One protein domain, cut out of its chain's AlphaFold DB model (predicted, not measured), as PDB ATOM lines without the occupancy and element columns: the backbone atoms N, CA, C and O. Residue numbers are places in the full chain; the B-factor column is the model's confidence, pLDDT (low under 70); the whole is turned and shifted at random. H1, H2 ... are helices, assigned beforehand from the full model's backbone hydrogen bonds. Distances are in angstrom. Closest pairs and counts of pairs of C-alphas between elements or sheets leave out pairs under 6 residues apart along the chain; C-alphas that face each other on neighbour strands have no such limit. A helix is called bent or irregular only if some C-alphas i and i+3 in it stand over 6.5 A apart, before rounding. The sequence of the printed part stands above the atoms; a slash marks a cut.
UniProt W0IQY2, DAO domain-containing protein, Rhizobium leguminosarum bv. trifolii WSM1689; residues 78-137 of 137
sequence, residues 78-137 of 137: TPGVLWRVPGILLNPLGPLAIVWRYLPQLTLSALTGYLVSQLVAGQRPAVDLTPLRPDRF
ATOM      1  N   THR A  78     150.010 229.336 359.007       68.06
ATOM      2  CA  THR A  78     148.598 228.955 359.174       68.06
ATOM      3  C   THR A  78     148.245 228.921 360.673       68.06
ATOM      4  O   THR A  78     148.934 228.233 361.441       68.06
ATOM      5  N   PRO A  79     147.188 229.631 361.122       62.88
ATOM      6  CA  PRO A  79     146.746 229.587 362.511       62.88
ATOM      7  C   PRO A  79     146.534 228.135 362.955       62.88
ATOM      8  O   PRO A  79     145.805 227.377 362.321       62.88
ATOM      9  N   GLY A  80     147.219 227.723 364.023       68.38
ATOM     10  CA  GLY A  80     147.140 226.361 364.559       68.38
ATOM     11  C   GLY A  80     148.272 225.409 364.167       68.38
ATOM     12  O   GLY A  80     148.344 224.312 364.722       68.38
ATOM     13  N   VAL A  81     149.213 225.824 363.310       72.94
ATOM     14  CA  VAL A  81     150.451 225.051 363.068       72.94
ATOM     15  C   VAL A  81     151.268 224.902 364.353       72.94
ATOM     16  O   VAL A  81     151.779 223.816 364.611       72.94
ATOM     17  N   LEU A  82     151.308 225.930 365.211       74.38
ATOM     18  CA  LEU A  82     152.012 225.873 366.498       74.38
ATOM     19  C   LEU A  82     151.507 224.728 367.391       74.38
ATOM     20  O   LEU A  82     152.304 224.026 368.003       74.38
ATOM     21  N   TRP A  83     150.196 224.472 367.396       80.69
ATOM     22  CA  TRP A  83     149.597 223.366 368.152       80.69
ATOM     23  C   TRP A  83     149.939 221.988 367.578       80.69
ATOM     24  O   TRP A  83     149.848 220.987 368.283       80.69
ATOM     25  N   ARG A  84     150.360 221.924 366.310       72.75
ATOM     26  CA  ARG A  84     150.820 220.688 365.663       72.75
ATOM     27  C   ARG A  84     152.312 220.432 365.874       72.75
ATOM     28  O   ARG A  84     152.744 219.301 365.678       72.75
ATOM     29  N   VAL A  85     153.086 221.429 366.315       79.56
ATOM     30  CA  VAL A  85     154.541 221.310 366.535       79.56
ATOM     31  C   VAL A  85     154.911 220.152 367.470       79.56
ATOM     32  O   VAL A  85     155.784 219.377 367.080       79.56
ATOM     33  N   PRO A  86     154.255 219.938 368.632       78.69
ATOM     34  CA  PRO A  86     154.595 218.812 369.505       78.69
ATOM     35  C   PRO A  86     154.428 217.455 368.810       78.69
ATOM     36  O   PRO A  86     155.305 216.601 368.899       78.69
ATOM     37  N   GLY A  87     153.338 217.269 368.057       77.38
ATOM     38  CA  GLY A  87     153.089 216.035 367.308       77.38
ATOM     39  C   GLY A  87     154.056 215.830 366.139       77.38
ATOM     40  O   GLY A  87     154.435 214.699 365.849       77.38
ATOM     41  N   ILE A  88     154.496 216.912 365.491       77.62
ATOM     42  CA  ILE A  88     155.485 216.851 364.408       77.62
ATOM     43  C   ILE A  88     156.872 216.493 364.955       77.62
ATOM     44  O   ILE A  88     157.537 215.648 364.368       77.62
ATOM     45  N   LEU A  89     157.289 217.082 366.081       76.19
ATOM     46  CA  LEU A  89     158.575 216.787 366.731       76.19
ATOM     47  C   LEU A  89     158.679 215.329 367.194       76.19
ATOM     48  O   LEU A  89     159.759 214.741 367.170       76.19
ATOM     49  N   LEU A  90     157.554 214.743 367.607       76.19
ATOM     50  CA  LEU A  90     157.463 213.337 368.001       76.19
ATOM     51  C   LEU A  90     157.405 212.379 366.801       76.19
ATOM     52  O   LEU A  90     157.568 211.172 366.983       76.19
ATOM     53  N   ASN A  91     157.202 212.889 365.581       76.19
ATOM     54  CA  ASN A  91     157.210 212.098 364.359       76.19
ATOM     55  C   ASN A  91     158.586 212.199 363.665       76.19
ATOM     56  O   ASN A  91     158.884 213.221 363.046       76.19
ATOM     57  N   PRO A  92     159.419 211.139 363.679       65.44
ATOM     58  CA  PRO A  92     160.739 211.154 363.043       65.44
ATOM     59  C   PRO A  92     160.699 211.254 361.505       65.44
ATOM     60  O   PRO A  92     161.738 211.480 360.894       65.44
ATOM     61  N   LEU A  93     159.524 211.106 360.880       69.88
ATOM     62  CA  LEU A  93     159.286 211.350 359.447       69.88
ATOM     63  C   LEU A  93     158.505 212.655 359.196       69.88
ATOM     64  O   LEU A  93     158.069 212.920 358.077       69.88
ATOM     65  N   GLY A  94     158.273 213.451 360.242       66.38
ATOM     66  CA  GLY A  94     157.567 214.720 360.161       66.38
ATOM     67  C   GLY A  94     158.431 215.846 359.575       66.38
ATOM     68  O   GLY A  94     159.659 215.766 359.587       66.38
ATOM     69  N   PRO A  95     157.811 216.946 359.110       61.91
ATOM     70  CA  PRO A  95     158.525 218.097 358.540       61.91
ATOM     71  C   PRO A  95     159.471 218.819 359.519       61.91
ATOM     72  O   PRO A  95     160.296 219.616 359.086       61.91
ATOM     73  N   LEU A  96     159.366 218.543 360.823       64.12
ATOM     74  CA  LEU A  96     160.270 219.018 361.875       64.12
ATOM     75  C   LEU A  96     160.778 217.818 362.690       64.12
ATOM     76  O   LEU A  96     160.549 217.721 363.891       64.12
ATOM     77  N   ALA A  97     161.418 216.862 362.020       67.81
ATOM     78  CA  ALA A  97     162.035 215.723 362.686       67.81
ATOM     79  C   ALA A  97     163.345 216.150 363.368       67.81
ATOM     80  O   ALA A  97     164.323 216.502 362.704       67.81
ATOM     81  N   ILE A  98     163.383 216.096 364.700       68.44
ATOM     82  CA  ILE A  98     164.629 216.238 365.458       68.44
ATOM     83  C   ILE A  98     165.196 214.845 365.709       68.44
ATOM     84  O   ILE A  98     164.583 214.003 366.364       68.44
ATOM     85  N   VAL A  99     166.412 214.601 365.220       71.19
ATOM     86  CA  VAL A  99     167.174 213.415 365.611       71.19
ATOM     87  C   VAL A  99     167.661 213.646 367.038       71.19
ATOM     88  O   VAL A  99     168.617 214.383 367.254       71.19
ATOM     89  N   TRP A 100     167.016 213.017 368.020       71.19
ATOM     90  CA  TRP A 100     167.300 213.216 369.451       71.19
ATOM     91  C   TRP A 100     168.770 212.999 369.835       71.19
ATOM     92  O   TRP A 100     169.284 213.651 370.738       71.19
ATOM     93  N   ARG A 101     169.490 212.143 369.100       75.38
ATOM     94  CA  ARG A 101     170.935 211.934 369.280       75.38
ATOM     95  C   ARG A 101     171.780 213.164 368.919       75.38
ATOM     96  O   ARG A 101     172.892 213.277 369.414       75.38
ATOM     97  N   TYR A 102     171.259 214.056 368.075       67.88
ATOM     98  CA  TYR A 102     171.901 215.312 367.684       67.88
ATOM     99  C   TYR A 102     171.510 216.511 368.552       67.88
ATOM    100  O   TYR A 102     172.030 217.611 368.359       67.88
ATOM    101  N   LEU A 103     170.621 216.315 369.530       73.25
ATOM    102  CA  LEU A 103     170.213 217.366 370.460       73.25
ATOM    103  C   LEU A 103     171.409 217.990 371.218       73.25
ATOM    104  O   LEU A 103     171.454 219.214 371.313       73.25
ATOM    105  N   PRO A 104     172.418 217.218 371.682       70.19
ATOM    106  CA  PRO A 104     173.613 217.788 372.310       70.19
ATOM    107  C   PRO A 104     174.486 218.615 371.352       70.19
ATOM    108  O   PRO A 104     175.174 219.528 371.783       70.19
ATOM    109  N   GLN A 105     174.481 218.333 370.046       68.31
ATOM    110  CA  GLN A 105     175.171 219.163 369.050       68.31
ATOM    111  C   GLN A 105     174.369 220.432 368.718       68.31
ATOM    112  O   GLN A 105     174.950 221.486 368.468       68.31
ATOM    113  N   LEU A 106     173.036 220.359 368.767       65.06
ATOM    114  CA  LEU A 106     172.144 221.519 368.665       65.06
ATOM    115  C   LEU A 106     172.326 222.497 369.836       65.06
ATOM    116  O   LEU A 106     172.276 223.707 369.637       65.06
ATOM    117  N   THR A 107     172.593 222.020 371.053       67.00
ATOM    118  CA  THR A 107     172.908 222.924 372.175       67.00
ATOM    119  C   THR A 107     174.266 223.612 371.998       67.00
ATOM    120  O   THR A 107     174.421 224.764 372.408       67.00
ATOM    121  N   LEU A 108     175.221 222.977 371.307       73.06
ATOM    122  CA  LEU A 108     176.494 223.605 370.939       73.06
ATOM    123  C   LEU A 108     176.321 224.721 369.898       73.06
ATOM    124  O   LEU A 108     177.065 225.700 369.950       73.06
ATOM    125  N   SER A 109     175.336 224.648 368.995       73.94
ATOM    126  CA  SER A 109     175.063 225.753 368.060       73.94
ATOM    127  C   SER A 109     174.419 226.955 368.757       73.94
ATOM    128  O   SER A 109     174.798 228.090 368.472       73.94
ATOM    129  N   ALA A 110     173.536 226.728 369.734       78.88
ATOM    130  CA  ALA A 110     173.002 227.793 370.585       78.88
ATOM    131  C   ALA A 110     174.107 228.456 371.428       78.88
ATOM    132  O   ALA A 110     174.175 229.683 371.502       78.88
ATOM    133  N   LEU A 111     175.019 227.659 371.995       80.25
ATOM    134  CA  LEU A 111     176.203 228.163 372.696       80.25
ATOM    135  C   LEU A 111     177.116 228.964 371.755       80.25
ATOM    136  O   LEU A 111     177.572 230.046 372.113       80.25
ATOM    137  N   THR A 112     177.327 228.477 370.531       80.75
ATOM    138  CA  THR A 112     178.100 229.185 369.500       80.75
ATOM    139  C   THR A 112     177.445 230.523 369.149       80.75
ATOM    140  O   THR A 112     178.116 231.551 369.149       80.75
ATOM    141  N   GLY A 113     176.127 230.544 368.930       81.88
ATOM    142  CA  GLY A 113     175.367 231.770 368.679       81.88
ATOM    143  C   GLY A 113     175.435 232.765 369.839       81.88
ATOM    144  O   GLY A 113     175.578 233.964 369.609       81.88
ATOM    145  N   TYR A 114     175.406 232.281 371.082       83.88
ATOM    146  CA  TYR A 114     175.555 233.115 372.277       83.88
ATOM    147  C   TYR A 114     176.974 233.683 372.450       83.88
ATOM    148  O   TYR A 114     177.145 234.805 372.928       83.88
ATOM    149  N   LEU A 115     178.012 232.944 372.054       84.56
ATOM    150  CA  LEU A 115     179.385 233.458 372.042       84.56
ATOM    151  C   LEU A 115     179.571 234.511 370.940       84.56
ATOM    152  O   LEU A 115     180.184 235.549 371.180       84.56
ATOM    153  N   VAL A 116     178.986 234.288 369.759       84.75
ATOM    154  CA  VAL A 116     178.987 235.268 368.661       84.75
ATOM    155  C   VAL A 116     178.230 236.536 369.054       84.75
ATOM    156  O   VAL A 116     178.716 237.633 368.786       84.75
ATOM    157  N   SER A 117     177.082 236.427 369.730       86.31
ATOM    158  CA  SER A 117     176.338 237.611 370.173       86.31
ATOM    159  C   SER A 117     177.114 238.429 371.209       86.31
ATOM    160  O   SER A 117     177.130 239.654 371.110       86.31
ATOM    161  N   GLN A 118     177.819 237.777 372.142       85.94
ATOM    162  CA  GLN A 118     178.722 238.453 373.082       85.94
ATOM    163  C   GLN A 118     179.839 239.205 372.355       85.94
ATOM    164  O   GLN A 118     180.073 240.374 372.655       85.94
ATOM    165  N   LEU A 119     180.478 238.574 371.364       85.12
ATOM    166  CA  LEU A 119     181.522 239.212 370.558       85.12
ATOM    167  C   LEU A 119     181.003 240.442 369.806       85.12
ATOM    168  O   LEU A 119     181.630 241.499 369.858       85.12
ATOM    169  N   VAL A 120     179.848 240.326 369.143       87.75
ATOM    170  CA  VAL A 120     179.223 241.437 368.404       87.75
ATOM    171  C   VAL A 120     178.833 242.581 369.344       87.75
ATOM    172  O   VAL A 120     178.979 243.746 368.988       87.75
ATOM    173  N   ALA A 121     178.383 242.265 370.560       89.00
ATOM    174  CA  ALA A 121     178.041 243.250 371.583       89.00
ATOM    175  C   ALA A 121     179.266 243.853 372.306       89.00
ATOM    176  O   ALA A 121     179.090 244.652 373.227       89.00
ATOM    177  N   GLY A 122     180.495 243.464 371.942       86.19
ATOM    178  CA  GLY A 122     181.726 243.907 372.607       86.19
ATOM    179  C   GLY A 122     181.895 243.372 374.035       86.19
ATOM    180  O   GLY A 122     182.708 243.891 374.801       86.19
ATOM    181  N   GLN A 123     181.128 242.349 374.416       87.06
ATOM    182  CA  GLN A 123     181.228 241.693 375.716       87.06
ATOM    183  C   GLN A 123     182.376 240.678 375.710       87.06
ATOM    184  O   GLN A 123     182.691 240.071 374.685       87.06
ATOM    185  N   ARG A 124     183.005 240.465 376.872       82.56
ATOM    186  CA  ARG A 124     183.996 239.393 377.023       82.56
ATOM    187  C   ARG A 124     183.270 238.043 376.995       82.56
ATOM    188  O   ARG A 124     182.424 237.838 377.864       82.56
ATOM    189  N   PRO A 125     183.589 237.139 376.052       81.81
ATOM    190  CA  PRO A 125     182.915 235.853 375.960       81.81
ATOM    191  C   PRO A 125     183.136 235.014 377.219       81.81
ATOM    192  O   PRO A 125     184.229 235.004 377.784       81.81
ATOM    193  N   ALA A 126     182.117 234.253 377.612       78.12
ATOM    194  CA  ALA A 126     182.193 233.320 378.739       78.12
ATOM    195  C   ALA A 126     183.221 232.176 378.558       78.12
ATOM    196  O   ALA A 126     183.532 231.474 379.517       78.12
ATOM    197  N   VAL A 127     183.739 231.975 377.341       80.19
ATOM    198  CA  VAL A 127     184.735 230.951 376.986       80.19
ATOM    199  C   VAL A 127     185.957 231.640 376.378       80.19
ATOM    200  O   VAL A 127     185.798 232.560 375.579       80.19
ATOM    201  N   ASP A 128     187.173 231.201 376.719       79.50
ATOM    202  CA  ASP A 128     188.395 231.737 376.109       79.50
ATOM    203  C   ASP A 128     188.483 231.351 374.624       79.50
ATOM    204  O   ASP A 128     188.618 230.181 374.265       79.50
ATOM    205  N   LEU A 129     188.410 232.360 373.756       80.94
ATOM    206  CA  LEU A 129     188.475 232.202 372.302       80.94
ATOM    207  C   LEU A 129     189.880 232.455 371.737       80.94
ATOM    208  O   LEU A 129     190.062 232.418 370.522       80.94
ATOM    209  N   THR A 130     190.888 232.692 372.584       80.81
ATOM    210  CA  THR A 130     192.287 232.901 372.164       80.81
ATOM    211  C   THR A 130     192.820 231.805 371.223       80.81
ATOM    212  O   THR A 130     193.493 232.155 370.250       80.81
ATOM    213  N   PRO A 131     192.478 230.511 371.394       79.94
ATOM    214  CA  PRO A 131     192.877 229.465 370.449       79.94
ATOM    215  C   PRO A 131     192.254 229.583 369.045       79.94
ATOM    216  O   PRO A 131     192.719 228.913 368.126       79.94
ATOM    217  N   LEU A 132     191.212 230.393 368.857       76.00
ATOM    218  CA  LEU A 132     190.473 230.552 367.596       76.00
ATOM    219  C   LEU A 132     190.743 231.904 366.912       76.00
ATOM    220  O   LEU A 132     189.977 232.313 366.041       76.00
ATOM    221  N   ARG A 133     191.802 232.623 367.311       76.88
ATOM    222  CA  ARG A 133     192.143 233.921 366.708       76.88
ATOM    223  C   ARG A 133     192.448 233.775 365.207       76.88
ATOM    224  O   ARG A 133     193.167 232.843 364.849       76.88
ATOM    225  N   PRO A 134     191.959 234.694 364.349       74.31
ATOM    226  CA  PRO A 134     192.233 234.669 362.909       74.31
ATOM    227  C   PRO A 134     193.732 234.692 362.594       74.31
ATOM    228  O   PRO A 134     194.175 234.009 361.681       74.31
ATOM    229  N   ASP A 135     194.504 235.405 363.416       79.75
ATOM    230  CA  ASP A 135     195.947 235.629 363.249       79.75
ATOM    231  C   ASP A 135     196.809 234.482 363.809       79.75
ATOM    232  O   ASP A 135     198.008 234.636 364.037       79.75
ATOM    233  N   ARG A 136     196.189 233.342 364.136       71.50
ATOM    234  CA  ARG A 136     196.888 232.169 364.676       71.50
ATOM    235  C   ARG A 136     197.631 231.374 363.588       71.50
ATOM    236  O   ARG A 136     198.472 230.549 363.947       71.50
ATOM    237  N   PHE A 137     197.320 231.606 362.310       56.56
ATOM    238  CA  PHE A 137     197.990 231.017 361.147       56.56
ATOM    239  C   PHE A 137     198.722 232.081 360.334       56.56
ATOM    240  O   PHE A 137     198.152 233.182 360.175       56.56
TER     241      PHE A 137
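What this domain is: This is residues 78 to 137 of the 137 residues of the protein "DAO domain-containing protein" of Rhizobium leguminosarum bv. trifolii WSM1689 (UniProt W0IQY2). The printed part is an open zigzag with no packed core: a short helix, H1, and a much longer one, H2, make the two arms of a wide V, joined near its point by the link of residues 90 to 99. Beyond H2 the tail of residues 121 to 137 folds back from the far end of H2, and its residues 130 to 137 stick out. The printed part has 60 residues with two named helices, H1 then H2, and no named strand; the class is all helix, with 30 of the 60 residues in the helices. The whole is extended, with a radius of gyration of the C-alphas of 17.6 A, and elongated, spanning 47 by 26 by 18 A.

Where its parts are: H1 holds residues 81 to 89, from C-alpha 81 at (150.451, 225.051, 363.068) to C-alpha 89, 12.2 A away. H2 holds residues 100 to 120, 30.7 A from C-alpha 100 at (167.300, 213.216, 369.451) to C-alpha 120 at (179.223, 241.437, 368.404). H1 is irregular, but only just: C-alphas 83 and 86 are 6.9 A apart. H2 is irregular too, with C-alphas 101 and 104 7.1 A apart.

How they stand to each other: H1 and H2 are apart, with no C-alpha of the one within 8 A of the other. Ten residues lie between them, a short link. O i to N i+4 pairs are within hydrogen-bond range in 3 of 5 cases in H1 and 15 of 17 in H2. Residues 78 to 84, of which 81 to 84 belong to H1, stand free, and so do residues 130 to 137.

The domain as a whole: The C-alphas of Pro 79 and Phe 137, the two farthest apart, are 51.3 A from each other. Without the stretches that stand free, 45 residues span 41 by 18 by 12 A. The printed part has no cut and ends at the chain's last residue, 137. The mean pLDDT of the printed part is 75.7, and 15 residues are under 70, among them residues 92 to 98.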